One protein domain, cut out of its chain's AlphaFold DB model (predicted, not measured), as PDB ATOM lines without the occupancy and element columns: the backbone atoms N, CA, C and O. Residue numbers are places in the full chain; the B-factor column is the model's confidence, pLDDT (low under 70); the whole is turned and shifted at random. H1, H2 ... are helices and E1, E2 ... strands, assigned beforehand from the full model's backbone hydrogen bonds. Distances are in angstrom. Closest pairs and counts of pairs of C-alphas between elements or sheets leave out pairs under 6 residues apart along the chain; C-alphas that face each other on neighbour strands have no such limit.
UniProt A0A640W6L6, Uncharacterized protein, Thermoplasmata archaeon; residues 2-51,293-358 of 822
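Overview. This is residues 2 to 51 and 293 to 358 of the 822 residues of an uncharacterized protein of Thermoplasmata archaeon (UniProt A0A640W6L6). A strongly twisted sheet of four parallel strands has H3 packed over E1 on one face and H4 over E2 and E1 on the other, with H2 side by side with H4 on that same face, next to the edge strand E2 but over none of the strands. H1 lies well away from this body at the far end of a long link, residues 12 to 24. The printed part has 116 residues, with helices and strands mixed in the order H1 H2 E1 H3 E2 H4 E3 E4; the sheet's order is E2 E1 E3 E4. It is only just compact, close to loose, with a radius of gyration of the C-alphas of 15.7 A, and spans 49 by 30 by 24 A.

Arrangement. H1, residues 2 to 11, touches no helix. H2, residues 25 to 36, is on the sheet; its C-alpha 26 is 5.4 A from C-alpha 317 of E2, residues 315 to 318, the closest pair. E1, residues 42 to 47, is parallel to E2 at 44 degrees; N 316 and O 44, 2.9 A apart, are within hydrogen-bond range. H3, residues 293 to 310, runs along E1, at 6 degrees on the local plane; their closest C-alphas, 46 and 301, are 5.2 A apart. H4, residues 325 to 334, is on the opposite face from H3, giving three layers, helices on both faces of a sheet. H4 touches H2, closest at C-alphas 330 and 30, 5.6 A, the same way at a shallow tilt of 18 degrees. E2, H4 and E3, residues 338 to 342, form a split strand-helix-strand unit, two parallel strands joined through a helix with E1 between them, its crossover right-handed. E3 is parallel to E1 at 27 degrees, with N 45 and O 340 at 2.7 A, and to edge strand E4, residues 355 to 358, at 19 degrees, with N 341 and O 357 at 2.8 A. In H1, H2, H3 and H4 every O i to N i+4 pair is within hydrogen-bond range.

Along the chain. H1 begins at C-alpha 2 (17.555, 69.959, -7.637). H2 is 16.0 A long, E1 17.0 A and H3 25.5 A. E4 ends at C-alpha 358 (-0.752, 40.012, 7.947).

Size, cuts and confidence. The C-alphas farthest apart, of Arg 11 and Thr 349, are 49.8 A apart. Residues 52 to 292 are not printed; C-alphas 51 and 293 are 9.5 A apart across the cut. The links H1 to H2 and E3 to E4 are long. No printed residue is under 70 in pLDDT.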
ATOM      1  N   LEU A   2      16.148  70.381  -7.756       90.25
ATOM      2  CA  LEU A   2      17.555  69.959  -7.637       90.25
ATOM      3  C   LEU A   2      18.515  71.120  -7.346       90.25
ATOM      4  O   LEU A   2      19.422  70.962  -6.533       90.25
ATOM      5  N   ASP A   3      18.300  72.285  -7.959       92.12
ATOM      6  CA  ASP A   3      19.130  73.470  -7.717       92.12
ATOM      7  C   ASP A   3      19.018  73.973  -6.272       92.12
ATOM      8  O   ASP A   3      20.035  74.248  -5.631       92.12
ATOM      9  N   ASP A   4      17.801  74.012  -5.722       94.81
ATOM     10  CA  ASP A   4      17.555  74.394  -4.327       94.81
ATOM     11  C   ASP A   4      18.183  73.375  -3.370       94.81
ATOM     12  O   ASP A   4      18.880  73.740  -2.422       94.81
ATOM     13  N   TRP A   5      18.015  72.082  -3.658       94.12
ATOM     14  CA  TRP A   5      18.594  71.003  -2.865       94.12
ATOM     15  C   TRP A   5      20.126  71.045  -2.851       94.12
ATOM     16  O   TRP A   5      20.743  70.990  -1.786       94.12
ATOM     17  N   ASN A   6      20.755  71.203  -4.016       94.38
ATOM     18  CA  ASN A   6      22.208  71.324  -4.131       94.38
ATOM     19  C   ASN A   6      22.728  72.580  -3.429       94.38
ATOM     20  O   ASN A   6      23.756  72.519  -2.755       94.38
ATOM     21  N   THR A   7      22.017  73.701  -3.549       95.06
ATOM     22  CA  THR A   7      22.373  74.955  -2.874       95.06
ATOM     23  C   THR A   7      22.306  74.806  -1.359       95.06
ATOM     24  O   THR A   7      23.238  75.222  -0.666       95.06
ATOM     25  N   TYR A   8      21.247  74.183  -0.840       95.56
ATOM     26  CA  TYR A   8      21.122  73.853   0.577       95.56
ATOM     27  C   TYR A   8      22.280  72.950   1.029       95.56
ATOM     28  O   TYR A   8      23.050  73.338   1.904       95.56
ATOM     29  N   LEU A   9      22.499  71.801   0.379       94.88
ATOM     30  CA  LEU A   9      23.573  70.871   0.752       94.88
ATOM     31  C   LEU A   9      24.971  71.503   0.694       94.88
ATOM     32  O   LEU A   9      25.781  71.279   1.597       94.88
ATOM     33  N   ALA A  10      25.256  72.324  -0.320       94.94
ATOM     34  CA  ALA A  10      26.555  72.969  -0.484       94.94
ATOM     35  C   ALA A  10      26.903  73.896   0.693       94.94
ATOM     36  O   ALA A  10      28.071  73.975   1.085       94.94
ATOM     37  N   ARG A  11      25.909  74.550   1.311       93.25
ATOM     38  CA  ARG A  11      26.110  75.385   2.512       93.25
ATOM     39  C   ARG A  11      26.530  74.578   3.734       93.25
ATOM     40  O   ARG A  11      27.222  75.104   4.602       93.25
ATOM     41  N   HIS A  12      26.194  73.292   3.748       94.00
ATOM     42  CA  HIS A  12      26.611  72.329   4.765       94.00
ATOM     43  C   HIS A  12      27.840  71.510   4.340       94.00
ATOM     44  O   HIS A  12      28.207  70.547   5.009       94.00
ATOM     45  N   GLY A  13      28.503  71.878   3.235       94.06
ATOM     46  CA  GLY A  13      29.674  71.163   2.721       94.06
ATOM     47  C   GLY A  13      29.356  69.761   2.191       94.06
ATOM     48  O   GLY A  13      30.238  68.902   2.165       94.06
ATOM     49  N   MET A  14      28.106  69.521   1.790       92.94
ATOM     50  CA  MET A  14      27.617  68.257   1.245       92.94
ATOM     51  C   MET A  14      27.296  68.388  -0.246       92.94
ATOM     52  O   MET A  14      27.069  69.479  -0.765       92.94
ATOM     53  N   THR A  15      27.256  67.255  -0.941       89.94
ATOM     54  CA  THR A  15      26.846  67.163  -2.348       89.94
ATOM     55  C   THR A  15      25.755  66.118  -2.486       89.94
ATOM     56  O   THR A  15      25.837  65.068  -1.839       89.94
ATOM     57  N   ALA A  16      24.760  66.370  -3.337       88.50
ATOM     58  CA  ALA A  16      23.767  65.357  -3.662       88.50
ATOM     59  C   ALA A  16      24.444  64.126  -4.287       88.50
ATOM     60  O   ALA A  16      25.435  64.240  -5.012       88.50
ATOM     61  N   VAL A  17      23.909  62.945  -3.985       86.06
ATOM     62  CA  VAL A  17      24.373  61.676  -4.548       86.06
ATOM     63  C   VAL A  17      23.247  61.101  -5.385       86.06
ATOM     64  O   VAL A  17      22.150  60.878  -4.876       86.06
ATOM     65  N   GLU A  18      23.532  60.855  -6.657       87.75
ATOM     66  CA  GLU A  18      22.609  60.182  -7.559       87.75
ATOM     67  C   GLU A  18      22.683  58.665  -7.353       87.75
ATOM     68  O   GLU A  18      23.767  58.086  -7.222       87.75
ATOM     69  N   TYR A  19      21.521  58.017  -7.334       86.25
ATOM     70  CA  TYR A  19      21.408  56.568  -7.241       86.25
ATOM     71  C   TYR A  19      20.618  56.045  -8.435       86.25
ATOM     72  O   TYR A  19      19.449  56.378  -8.605       86.25
ATOM     73  N   THR A  20      21.235  55.174  -9.229       90.50
ATOM     74  CA  THR A  20      20.523  54.413 -10.259       90.50
ATOM     75  C   THR A  20      19.908  53.170  -9.626       90.50
ATOM     76  O   THR A  20      20.620  52.352  -9.033       90.50
ATOM     77  N   LEU A  21      18.592  53.028  -9.744       92.50
ATOM     78  CA  LEU A  21      17.858  51.861  -9.266       92.50
ATOM     79  C   LEU A  21      17.606  50.875 -10.417       92.50
ATOM     80  O   LEU A  21      17.486  51.301 -11.564       92.50
ATOM     81  N   PRO A  22      17.534  49.560 -10.141       94.62
ATOM     82  CA  PRO A  22      17.006  48.588 -11.095       94.62
ATOM     83  C   PRO A  22      15.585  48.946 -11.562       94.62
ATOM     84  O   PRO A  22      14.773  49.373 -10.750       94.62
ATOM     85  N   ASP A  23      15.266  48.675 -12.831       92.25
ATOM     86  CA  ASP A  23      13.917  48.916 -13.381       92.25
ATOM     87  C   ASP A  23      12.850  47.967 -12.801       92.25
ATOM     88  O   ASP A  23      11.664  48.284 -12.779       92.25
ATOM     89  N   ASP A  24      13.263  46.779 -12.349       95.00
ATOM     90  CA  ASP A  24      12.367  45.809 -11.718       95.00
ATOM     91  C   ASP A  24      12.131  46.185 -10.240       95.00
ATOM     92  O   ASP A  24      13.102  46.291  -9.481       95.00
ATOM     93  N   PRO A  25      10.869  46.350  -9.795       93.00
ATOM     94  CA  PRO A  25      10.557  46.860  -8.460       93.00
ATOM     95  C   PRO A  25      10.997  45.915  -7.335       93.00
ATOM     96  O   PRO A  25      11.427  46.377  -6.276       93.00
ATOM     97  N   VAL A  26      10.962  44.595  -7.559       97.12
ATOM     98  CA  VAL A  26      11.427  43.599  -6.580       97.12
ATOM     99  C   VAL A  26      12.937  43.742  -6.374       97.12
ATOM    100  O   VAL A  26      13.412  43.816  -5.237       97.12
ATOM    101  N   LYS A  27      13.700  43.843  -7.469       97.31
ATOM    102  CA  LYS A  27      15.153  44.065  -7.431       97.31
ATOM    103  C   LYS A  27      15.508  45.417  -6.830       97.31
ATOM    104  O   LYS A  27      16.445  45.486  -6.037       97.31
ATOM    105  N   ALA A  28      14.779  46.472  -7.185       96.44
ATOM    106  CA  ALA A  28      15.004  47.812  -6.658       96.44
ATOM    107  C   ALA A  28      14.810  47.861  -5.141       96.44
ATOM    108  O   ALA A  28      15.699  48.324  -4.425       96.44
ATOM    109  N   ALA A  29      13.707  47.300  -4.641       97.12
ATOM    110  CA  ALA A  29      13.422  47.227  -3.214       97.12
ATOM    111  C   ALA A  29      14.493  46.433  -2.450       97.12
ATOM    112  O   ALA A  29      15.048  46.926  -1.466       97.12
ATOM    113  N   ALA A  30      14.865  45.243  -2.935       97.44
ATOM    114  CA  ALA A  30      15.916  44.428  -2.320       97.44
ATOM    115  C   ALA A  30      17.288  45.126  -2.333       97.44
ATOM    116  O   ALA A  30      18.043  45.063  -1.354       97.44
ATOM    117  N   TYR A  31      17.616  45.827  -3.421       96.50
ATOM    118  CA  TYR A  31      18.840  46.617  -3.528       96.50
ATOM    119  C   TYR A  31      18.865  47.750  -2.499       96.50
ATOM    120  O   TYR A  31      19.827  47.854  -1.735       96.50
ATOM    121  N   ILE A  32      17.806  48.560  -2.417       95.00
ATOM    122  CA  ILE A  32      17.697  49.654  -1.441       95.00
ATOM    123  C   ILE A  32      17.797  49.096  -0.020       95.00
ATOM    124  O   ILE A  32      18.648  49.529   0.755       95.00
ATOM    125  N   ALA A  33      17.001  48.075   0.300       96.19
ATOM    126  CA  ALA A  33      16.970  47.466   1.622       96.19
ATOM    127  C   ALA A  33      18.364  46.989   2.062       96.19
ATOM    128  O   ALA A  33      18.816  47.293   3.160       96.19
ATOM    129  N   THR A  34      19.098  46.300   1.187       95.50
ATOM    130  CA  THR A  34      20.390  45.690   1.541       95.50
ATOM    131  C   THR A  34      21.609  46.603   1.396       95.50
ATOM    132  O   THR A  34      22.718  46.181   1.749       95.50
ATOM    133  N   THR A  35      21.430  47.810   0.857       92.62
ATOM    134  CA  THR A  35      22.480  48.838   0.747       92.62
ATOM    135  C   THR A  35      22.291  49.979   1.737       92.62
ATOM    136  O   THR A  35      23.283  50.580   2.144       92.62
ATOM    137  N   LYS A  36      21.047  50.265   2.145       90.31
ATOM    138  CA  LYS A  36      20.709  51.344   3.084       90.31
ATOM    139  C   LYS A  36      20.489  50.863   4.517       90.31
ATOM    140  O   LYS A  36      20.736  51.629   5.441       90.31
ATOM    141  N   TRP A  37      20.146  49.589   4.730       92.38
ATOM    142  CA  TRP A  37      20.115  48.986   6.065       92.38
ATOM    143  C   TRP A  37      21.281  48.016   6.256       92.38
ATOM    144  O   TRP A  37      21.490  47.088   5.477       92.38
ATOM    145  N   SER A  38      22.018  48.196   7.354       90.81
ATOM    146  CA  SER A  38      23.026  47.223   7.796       90.81
ATOM    147  C   SER A  38      22.395  45.994   8.459       90.81
ATOM    148  O   SER A  38      22.935  44.894   8.363       90.81
ATOM    149  N   LYS A  39      21.255  46.186   9.131       94.50
ATOM    150  CA  LYS A  39      20.408  45.160   9.748       94.50
ATOM    151  C   LYS A  39      18.999  45.718   9.944       94.50
ATOM    152  O   LYS A  39      18.847  46.920  10.157       94.50
ATOM    153  N   SER A  40      17.996  44.848   9.957       95.50
ATOM    154  CA  SER A  40      16.654  45.182  10.432       95.50
ATOM    155  C   SER A  40      15.956  43.921  10.919       95.50
ATOM    156  O   SER A  40      15.864  42.948  10.180       95.50
ATOM    157  N   THR A  41      15.451  43.924  12.153       94.88
ATOM    158  CA  THR A  41      14.666  42.794  12.685       94.88
ATOM    159  C   THR A  41      13.261  42.734  12.094       94.88
ATOM    160  O   THR A  41      12.639  41.668  12.116       94.88
ATOM    161  N   THR A  42      12.777  43.867  11.578       97.19
ATOM    162  CA  THR A  42      11.447  44.025  10.990       97.19
ATOM    163  C   THR A  42      11.565  44.340   9.503       97.19
ATOM    164  O   THR A  42      12.426  45.122   9.106       97.19
ATOM    165  N   ALA A  43      10.701  43.758   8.679       97.94
ATOM    166  CA  ALA A  43      10.544  44.143   7.280       97.94
ATOM    167  C   ALA A  43       9.059  44.210   6.928       97.94
ATOM    168  O   ALA A  43       8.269  43.390   7.406       97.94
ATOM    169  N   VAL A  44       8.694  45.179   6.091       98.56
ATOM    170  CA  VAL A  44       7.341  45.299   5.548       98.56
ATOM    171  C   VAL A  44       7.336  44.704   4.149       98.56
ATOM    172  O   VAL A  44       8.241  44.951   3.355       98.56
ATOM    173  N   ILE A  45       6.339  43.881   3.861       98.44
ATOM    174  CA  ILE A  45       6.206  43.124   2.625       98.44
ATOM    175  C   ILE A  45       4.887  43.503   1.959       98.44
ATOM    176  O   ILE A  45       3.868  43.616   2.641       98.44
ATOM    177  N   ALA A  46       4.899  43.645   0.635       98.25
ATOM    178  CA  ALA A  46       3.696  43.821  -0.173       98.25
ATOM    179  C   ALA A  46       3.737  42.970  -1.460       98.25
ATOM    180  O   ALA A  46       4.817  42.623  -1.941       98.25
ATOM    181  N   PRO A  47       2.586  42.624  -2.048       97.56
ATOM    182  CA  PRO A  47       2.509  42.030  -3.377       97.56
ATOM    183  C   PRO A  47       2.978  43.004  -4.466       97.56
ATOM    184  O   PRO A  47       2.538  44.150  -4.519       97.56
ATOM    185  N   ASP A  48       3.842  42.535  -5.359       94.69
ATOM    186  CA  ASP A  48       4.160  43.191  -6.624       94.69
ATOM    187  C   ASP A  48       3.008  42.967  -7.612       94.69
ATOM    188  O   ASP A  48       2.649  41.831  -7.928       94.69
ATOM    189  N   GLY A  49       2.427  44.063  -8.097       91.56
ATOM    190  CA  GLY A  49       1.292  44.052  -9.016       91.56
ATOM    191  C   GLY A  49       1.658  44.032 -10.502       91.56
ATOM    192  O   GLY A  49       0.749  44.086 -11.329       91.56
ATOM    193  N   SER A  50       2.946  43.974 -10.859       90.81
ATOM    194  CA  SER A  50       3.433  44.184 -12.237       90.81
ATOM    195  C   SER A  50       2.851  43.223 -13.287       90.81
ATOM    196  O   SER A  50       2.778  43.563 -14.468       90.81
ATOM    197  N   GLU A  51       2.414  42.027 -12.886       92.56
ATOM    198  CA  GLU A  51       1.838  41.026 -13.798       92.56
ATOM    199  C   GLU A  51       0.319  41.186 -14.000       92.56
ATOM    200  O   GLU A  51      -0.246  40.613 -14.934       92.56
ATOM    201  N   LYS A 293      -7.097  42.784  -8.820       97.31
ATOM    202  CA  LYS A 293      -5.786  42.399  -8.272       97.31
ATOM    203  C   LYS A 293      -4.728  43.484  -8.470       97.31
ATOM    204  O   LYS A 293      -3.876  43.670  -7.608       97.31
ATOM    205  N   ARG A 294      -4.789  44.235  -9.578       96.06
ATOM    206  CA  ARG A 294      -3.899  45.388  -9.810       96.06
ATOM    207  C   ARG A 294      -4.146  46.481  -8.771       96.06
ATOM    208  O   ARG A 294      -3.190  47.044  -8.245       96.06
ATOM    209  N   ILE A 295      -5.415  46.777  -8.491       96.56
ATOM    210  CA  ILE A 295      -5.812  47.784  -7.500       96.56
ATOM    211  C   ILE A 295      -5.396  47.326  -6.097       96.56
ATOM    212  O   ILE A 295      -4.729  48.078  -5.395       96.56
ATOM    213  N   ASP A 296      -5.700  46.082  -5.724       97.94
ATOM    214  CA  ASP A 296      -5.376  45.509  -4.411       97.94
ATOM    215  C   ASP A 296      -3.863  45.449  -4.154       97.94
ATOM    216  O   ASP A 296      -3.403  45.807  -3.067       97.94
ATOM    217  N   ALA A 297      -3.067  45.044  -5.152       97.62
ATOM    218  CA  ALA A 297      -1.607  45.056  -5.060       97.62
ATOM    219  C   ALA A 297      -1.060  46.487  -4.957       97.62
ATOM    220  O   ALA A 297      -0.180  46.749  -4.141       97.62
ATOM    221  N   GLY A 298      -1.625  47.427  -5.724       97.00
ATOM    222  CA  GLY A 298      -1.294  48.847  -5.631       97.00
ATOM    223  C   GLY A 298      -1.563  49.416  -4.239       97.00
ATOM    224  O   GLY A 298      -0.645  49.944  -3.622       97.00
ATOM    225  N   LEU A 299      -2.781  49.256  -3.716       98.31
ATOM    226  CA  LEU A 299      -3.162  49.708  -2.372       98.31
ATOM    227  C   LEU A 299      -2.323  49.042  -1.277       98.31
ATOM    228  O   LEU A 299      -1.972  49.686  -0.285       98.31
ATOM    229  N   SER A 300      -1.984  47.763  -1.456       98.62
ATOM    230  CA  SER A 300      -1.089  47.050  -0.547       98.62
ATOM    231  C   SER A 300       0.306  47.668  -0.556       98.62
ATOM    232  O   SER A 300       0.846  47.963   0.504       98.62
ATOM    233  N   ALA A 301       0.874  47.919  -1.738       98.19
ATOM    234  CA  ALA A 301       2.199  48.509  -1.894       98.19
ATOM    235  C   ALA A 301       2.276  49.947  -1.362       98.19
ATOM    236  O   ALA A 301       3.228  50.277  -0.654       98.19
ATOM    237  N   THR A 302       1.282  50.792  -1.653       98.19
ATOM    238  CA  THR A 302       1.274  52.188  -1.190       98.19
ATOM    239  C   THR A 302       1.183  52.279   0.324       98.19
ATOM    240  O   THR A 302       1.967  52.986   0.947       98.19
ATOM    241  N   ASN A 303       0.276  51.529   0.945       98.75
ATOM    242  CA  ASN A 303       0.123  51.572   2.395       98.75
ATOM    243  C   ASN A 303       1.230  50.801   3.131       98.75
ATOM    244  O   ASN A 303       1.590  51.162   4.250       98.75
ATOM    245  N   ALA A 304       1.835  49.788   2.502       98.69
ATOM    246  CA  ALA A 304       3.063  49.182   3.009       98.69
ATOM    247  C   ALA A 304       4.218  50.187   3.061       98.69
ATOM    248  O   ALA A 304       4.988  50.151   4.016       98.69
ATOM    249  N   ALA A 305       4.321  51.104   2.092       98.50
ATOM    250  CA  ALA A 305       5.307  52.182   2.137       98.50
ATOM    251  C   ALA A 305       5.071  53.128   3.328       98.50
ATOM    252  O   ALA A 305       6.027  53.489   4.012       98.50
ATOM    253  N   VAL A 306       3.810  53.451   3.641       98.75
ATOM    254  CA  VAL A 306       3.453  54.260   4.821       98.75
ATOM    255  C   VAL A 306       3.858  53.554   6.117       98.75
ATOM    256  O   VAL A 306       4.559  54.132   6.945       98.75
ATOM    257  N   ILE A 307       3.486  52.280   6.281       98.69
ATOM    258  CA  ILE A 307       3.850  51.491   7.470       98.69
ATOM    259  C   ILE A 307       5.375  51.340   7.580       98.69
ATOM    260  O   ILE A 307       5.934  51.464   8.668       98.69
ATOM    261  N   ALA A 308       6.066  51.105   6.461       98.31
ATOM    262  CA  ALA A 308       7.524  51.017   6.418       98.31
ATOM    263  C   ALA A 308       8.192  52.325   6.871       98.31
ATOM    264  O   ALA A 308       9.159  52.271   7.634       98.31
ATOM    265  N   SER A 309       7.646  53.474   6.458       97.44
ATOM    266  CA  SER A 309       8.090  54.806   6.886       97.44
ATOM    267  C   SER A 309       7.933  54.992   8.397       97.44
ATOM    268  O   SER A 309       8.930  55.210   9.088       97.44
ATOM    269  N   LEU A 310       6.720  54.781   8.929       97.69
ATOM    270  CA  LEU A 310       6.409  54.920  10.360       97.69
ATOM    271  C   LEU A 310       7.294  54.029  11.245       97.69
ATOM    272  O   LEU A 310       7.760  54.441  12.304       97.69
ATOM    273  N   MET A 311       7.584  52.809  10.787       95.50
ATOM    274  CA  MET A 311       8.389  51.842  11.536       95.50
ATOM    275  C   MET A 311       9.896  51.934  11.281       95.50
ATOM    276  O   MET A 311      10.657  51.174  11.887       95.50
ATOM    277  N   HIS A 312      10.332  52.808  10.370       94.06
ATOM    278  CA  HIS A 312      11.712  52.880   9.892       94.06
ATOM    279  C   HIS A 312      12.264  51.508   9.435       94.06
ATOM    280  O   HIS A 312      13.384  51.101   9.767       94.06
ATOM    281  N   ALA A 313      11.450  50.766   8.680       96.75
ATOM    282  CA  ALA A 313      11.736  49.410   8.218       96.75
ATOM    283  C   ALA A 313      11.866  49.351   6.683       96.75
ATOM    284  O   ALA A 313      11.226  50.129   5.980       96.75
ATOM    285  N   PRO A 314      12.661  48.417   6.128       97.56
ATOM    286  CA  PRO A 314      12.723  48.216   4.686       97.56
ATOM    287  C   PRO A 314      11.408  47.638   4.140       97.56
ATOM    288  O   PRO A 314      10.829  46.724   4.738       97.56
ATOM    289  N   LEU A 315      10.991  48.139   2.973       98.06
ATOM    290  CA  LEU A 315       9.901  47.597   2.160       98.06
ATOM    291  C   LEU A 315      10.461  46.607   1.129       98.06
ATOM    292  O   LEU A 315      11.421  46.921   0.429       98.06
ATOM    293  N   LEU A 316       9.865  45.420   1.028       98.38
ATOM    294  CA  LEU A 316      10.196  44.393   0.035       98.38
ATOM    295  C   LEU A 316       8.924  43.859  -0.636       98.38
ATOM    296  O   LEU A 316       7.817  44.028  -0.125       98.38
ATOM    297  N   TYR A 317       9.091  43.168  -1.765       98.31
ATOM    298  CA  TYR A 317       7.968  42.694  -2.572       98.31
ATOM    299  C   TYR A 317       7.933  41.172  -2.751       98.31
ATOM    300  O   TYR A 317       8.969  40.512  -2.827       98.31
ATOM    301  N   VAL A 318       6.736  40.606  -2.862       98.06
ATOM    302  CA  VAL A 318       6.492  39.202  -3.247       98.06
ATOM    303  C   VAL A 318       5.675  39.135  -4.532       98.06
ATOM    304  O   VAL A 318       5.049  40.117  -4.906       98.06
ATOM    305  N   LYS A 319       5.658  37.993  -5.220       96.69
ATOM    306  CA  LYS A 319       4.776  37.773  -6.379       96.69
ATOM    307  C   LYS A 319       3.421  37.222  -5.916       96.69
ATOM    308  O   LYS A 319       3.187  37.043  -4.718       96.69
ATOM    309  N   GLU A 320       2.518  36.949  -6.856       95.62
ATOM    310  CA  GLU A 320       1.188  36.400  -6.551       95.62
ATOM    311  C   GLU A 320       1.262  35.077  -5.768       95.62
ATOM    312  O   GLU A 320       0.488  34.862  -4.839       95.62
ATOM    313  N   ASP A 321       2.199  34.191  -6.094       95.81
ATOM    314  CA  ASP A 321       2.251  32.826  -5.551       95.81
ATOM    315  C   ASP A 321       3.615  32.435  -4.966       95.81
ATOM    316  O   ASP A 321       3.815  31.303  -4.517       95.81
ATOM    317  N   SER A 322       4.574  33.360  -4.956       96.56
ATOM    318  CA  SER A 322       5.966  33.045  -4.656       96.56
ATOM    319  C   SER A 322       6.714  34.206  -4.006       96.56
ATOM    320  O   SER A 322       6.395  35.382  -4.184       96.56
ATOM    321  N   VAL A 323       7.739  33.855  -3.227       97.75
ATOM    322  CA  VAL A 323       8.714  34.802  -2.675       97.75
ATOM    323  C   VAL A 323       9.929  34.806  -3.607       97.75
ATOM    324  O   VAL A 323      10.599  33.775  -3.703       97.75
ATOM    325  N   PRO A 324      10.221  35.917  -4.309       97.56
ATOM    326  CA  PRO A 324      11.406  36.024  -5.155       97.56
ATOM    327  C   PRO A 324      12.701  35.817  -4.371       97.56
ATOM    328  O   PRO A 324      12.787  36.195  -3.199       97.56
ATOM    329  N   SER A 325      13.727  35.280  -5.039       97.62
ATOM    330  CA  SER A 325      15.060  35.080  -4.451       97.62
ATOM    331  C   SER A 325      15.635  36.366  -3.864       97.62
ATOM    332  O   SER A 325      16.189  36.364  -2.771       97.62
ATOM    333  N   GLU A 326      15.435  37.484  -4.553       97.94
ATOM    334  CA  GLU A 326      15.885  38.811  -4.156       97.94
ATOM    335  C   GLU A 326      15.301  39.222  -2.801       97.94
ATOM    336  O   GLU A 326      16.014  39.745  -1.944       97.94
ATOM    337  N   THR A 327      14.023  38.916  -2.576       97.94
ATOM    338  CA  THR A 327      13.331  39.196  -1.316       97.94
ATOM    339  C   THR A 327      13.798  38.259  -0.209       97.94
ATOM    340  O   THR A 327      14.116  38.726   0.885       97.94
ATOM    341  N   SER A 328      13.906  36.950  -0.468       97.44
ATOM    342  CA  SER A 328      14.392  35.999   0.545       97.44
ATOM    343  C   SER A 328      15.842  36.268   0.961       97.44
ATOM    344  O   SER A 328      16.180  36.177   2.146       97.44
ATOM    345  N   ASP A 329      16.690  36.649   0.007       97.56
ATOM    346  CA  ASP A 329      18.094  36.974   0.249       97.56
ATOM    347  C   ASP A 329      18.221  38.284   1.031       97.56
ATOM    348  O   ASP A 329      19.012  38.363   1.975       97.56
ATOM    349  N   ALA A 330      17.405  39.294   0.703       97.75
ATOM    350  CA  ALA A 330      17.359  40.550   1.445       97.75
ATOM    351  C   ALA A 330      16.928  40.338   2.902       97.75
ATOM    352  O   ALA A 330      17.621  40.799   3.811       97.75
ATOM    353  N   LEU A 331      15.849  39.586   3.140       97.56
ATOM    354  CA  LEU A 331      15.383  39.248   4.490       97.56
ATOM    355  C   LEU A 331      16.468  38.540   5.307       97.56
ATOM    356  O   LEU A 331      16.736  38.913   6.451       97.56
ATOM    357  N   THR A 332      17.142  37.565   4.692       96.62
ATOM    358  CA  THR A 332      18.238  36.821   5.324       96.62
ATOM    359  C   THR A 332      19.411  37.736   5.667       96.62
ATOM    360  O   THR A 332      19.915  37.701   6.790       96.62
ATOM    361  N   LYS A 333      19.837  38.586   4.724       97.12
ATOM    362  CA  LYS A 333      20.961  39.514   4.909       97.12
ATOM    363  C   LYS A 333      20.684  40.552   5.997       97.12
ATOM    364  O   LYS A 333      21.599  40.909   6.733       97.12
ATOM    365  N   LEU A 334      19.442  41.013   6.112       96.81
ATOM    366  CA  LEU A 334      19.020  41.973   7.133       96.81
ATOM    367  C   LEU A 334      18.828  41.342   8.518       96.81
ATOM    368  O   LEU A 334      18.864  42.063   9.517       96.81
ATOM    369  N   GLY A 335      18.638  40.019   8.580       95.94
ATOM    370  CA  GLY A 335      18.263  39.309   9.802       95.94
ATOM    371  C   GLY A 335      16.815  39.576  10.226       95.94
ATOM    372  O   GLY A 335      16.525  39.586  11.423       95.94
ATOM    373  N   ALA A 336      15.923  39.828   9.264       96.44
ATOM    374  CA  ALA A 336      14.526  40.156   9.527       96.44
ATOM    375  C   ALA A 336      13.729  38.900   9.910       96.44
ATOM    376  O   ALA A 336      13.668  37.935   9.149       96.44
ATOM    377  N   THR A 337      13.104  38.914  11.088       94.00
ATOM    378  CA  THR A 337      12.300  37.790  11.612       94.00
ATOM    379  C   THR A 337      10.853  38.170  11.907       94.00
ATOM    380  O   THR A 337      10.003  37.281  11.980       94.00
ATOM    381  N   ASN A 338      10.580  39.467  12.073       96.81
ATOM    382  CA  ASN A 338       9.247  40.022  12.286       96.81
ATOM    383  C   ASN A 338       8.781  40.645  10.969       96.81
ATOM    384  O   ASN A 338       9.318  41.660  10.531       96.81
ATOM    385  N   LEU A 339       7.825  40.019  10.301       98.19
ATOM    386  CA  LEU A 339       7.393  40.416   8.967       98.19
ATOM    387  C   LEU A 339       5.987  40.991   9.048       98.19
ATOM    388  O   LEU A 339       5.090  40.355   9.597       98.19
ATOM    389  N   ILE A 340       5.794  42.176   8.486       98.44
ATOM    390  CA  ILE A 340       4.467  42.765   8.313       98.44
ATOM    391  C   ILE A 340       4.095  42.593   6.858       98.44
ATOM    392  O   ILE A 340       4.764  43.141   5.990       98.44
ATOM    393  N   PHE A 341       3.056  41.817   6.584       98.56
ATOM    394  CA  PHE A 341       2.604  41.559   5.228       98.56
ATOM    395  C   PHE A 341       1.308  42.317   4.964       98.56
ATOM    396  O   PHE A 341       0.250  41.956   5.473       98.56
ATOM    397  N   VAL A 342       1.397  43.388   4.182       98.75
ATOM    398  CA  VAL A 342       0.221  44.118   3.711       98.75
ATOM    399  C   VAL A 342      -0.269  43.412   2.454       98.75
ATOM    400  O   VAL A 342       0.379  43.488   1.417       98.75
ATOM    401  N   ASN A 343      -1.375  42.682   2.559       98.12
ATOM    402  CA  ASN A 343      -1.887  41.787   1.522       98.12
ATOM    403  C   ASN A 343      -3.403  41.980   1.376       98.12
ATOM    404  O   ASN A 343      -4.202  41.079   1.644       98.12
ATOM    405  N   ILE A 344      -3.813  43.196   1.007       98.38
ATOM    406  CA  ILE A 344      -5.228  43.574   0.920       98.38
ATOM    407  C   ILE A 344      -5.960  42.599  -0.006       98.38
ATOM    408  O   ILE A 344      -5.484  42.256  -1.088       98.38
ATOM    409  N   ASN A 345      -7.106  42.105   0.468       97.69
ATOM    410  CA  ASN A 345      -7.950  41.118  -0.203       97.69
ATOM    411  C   ASN A 345      -7.244  39.797  -0.557       97.69
ATOM    412  O   ASN A 345      -7.768  39.016  -1.352       97.69
ATOM    413  N   LYS A 346      -6.105  39.495   0.086       97.12
ATOM    414  CA  LYS A 346      -5.307  38.278  -0.133       97.12
ATOM    415  C   LYS A 346      -4.886  38.109  -1.591       97.12
ATOM    416  O   LYS A 346      -4.966  37.010  -2.145       97.12
ATOM    417  N   VAL A 347      -4.470  39.208  -2.221       97.00
ATOM    418  CA  VAL A 347      -4.037  39.214  -3.624       97.00
ATOM    419  C   VAL A 347      -2.813  38.318  -3.866       97.00
ATOM    420  O   VAL A 347      -2.665  37.787  -4.962       97.00
ATOM    421  N   SER A 348      -1.975  38.092  -2.848       97.25
ATOM    422  CA  SER A 348      -0.880  37.120  -2.880       97.25
ATOM    423  C   SER A 348      -1.114  35.952  -1.917       97.25
ATOM    424  O   SER A 348      -1.684  36.089  -0.836       97.25
ATOM    425  N   THR A 349      -0.629  34.783  -2.321       96.31
ATOM    426  CA  THR A 349      -0.590  33.530  -1.555       96.31
ATOM    427  C   THR A 349       0.836  33.143  -1.146       96.31
ATOM    428  O   THR A 349       1.055  32.045  -0.627       96.31
ATOM    429  N   ALA A 350       1.811  34.032  -1.371       95.56
ATOM    430  CA  ALA A 350       3.211  33.798  -1.045       95.56
ATOM    431  C   ALA A 350       3.395  33.474   0.448       95.56
ATOM    432  O   ALA A 350       2.846  34.133   1.331       95.56
ATOM    433  N   SER A 351       4.201  32.451   0.740       93.81
ATOM    434  CA  SER A 351       4.459  31.997   2.108       93.81
ATOM    435  C   SER A 351       5.806  32.514   2.607       93.81
ATOM    436  O   SER A 351       6.858  32.121   2.105       93.81
ATOM    437  N   LEU A 352       5.773  33.401   3.601       93.88
ATOM    438  CA  LEU A 352       6.962  34.005   4.201       93.88
ATOM    439  C   LEU A 352       7.486  33.168   5.380       93.88
ATOM    440  O   LEU A 352       6.730  32.757   6.261       93.88
ATOM    441  N   SER A 353       8.801  32.951   5.434       85.25
ATOM    442  CA  SER A 353       9.467  32.242   6.533       85.25
ATOM    443  C   SER A 353       9.810  33.204   7.681       85.25
ATOM    444  O   SER A 353      10.881  33.805   7.687       85.25
ATOM    445  N   GLY A 354       8.907  33.372   8.652       83.88
ATOM    446  CA  GLY A 354       9.105  34.254   9.812       83.88
ATOM    447  C   GLY A 354       7.869  34.357  10.709       83.88
ATOM    448  O   GLY A 354       6.891  33.635  10.513       83.88
ATOM    449  N   SER A 355       7.899  35.255  11.699       94.75
ATOM    450  CA  SER A 355       6.691  35.658  12.428       94.75
ATOM    451  C   SER A 355       5.971  36.717  11.601       94.75
ATOM    452  O   SER A 355       6.485  37.821  11.451       94.75
ATOM    453  N   VAL A 356       4.823  36.360  11.021       97.12
ATOM    454  CA  VAL A 356       4.094  37.220  10.080       97.12
ATOM    455  C   VAL A 356       2.876  37.841  10.762       97.12
ATOM    456  O   VAL A 356       2.008  37.126  11.263       97.12
ATOM    457  N   THR A 357       2.798  39.168  10.750       97.81
ATOM    458  CA  THR A 357       1.568  39.930  10.983       97.81
ATOM    459  C   THR A 357       1.005  40.324   9.627       97.81
ATOM    460  O   THR A 357       1.628  41.094   8.906       97.81
ATOM    461  N   GLU A 358      -0.144  39.768   9.256       97.75
ATOM    462  CA  GLU A 358      -0.752  40.012   7.947       97.75
ATOM    463  C   GLU A 358      -1.960  40.950   8.071       97.75
ATOM    464  O   GLU A 358      -2.857  40.707   8.882       97.75
TER     465      GLU A 358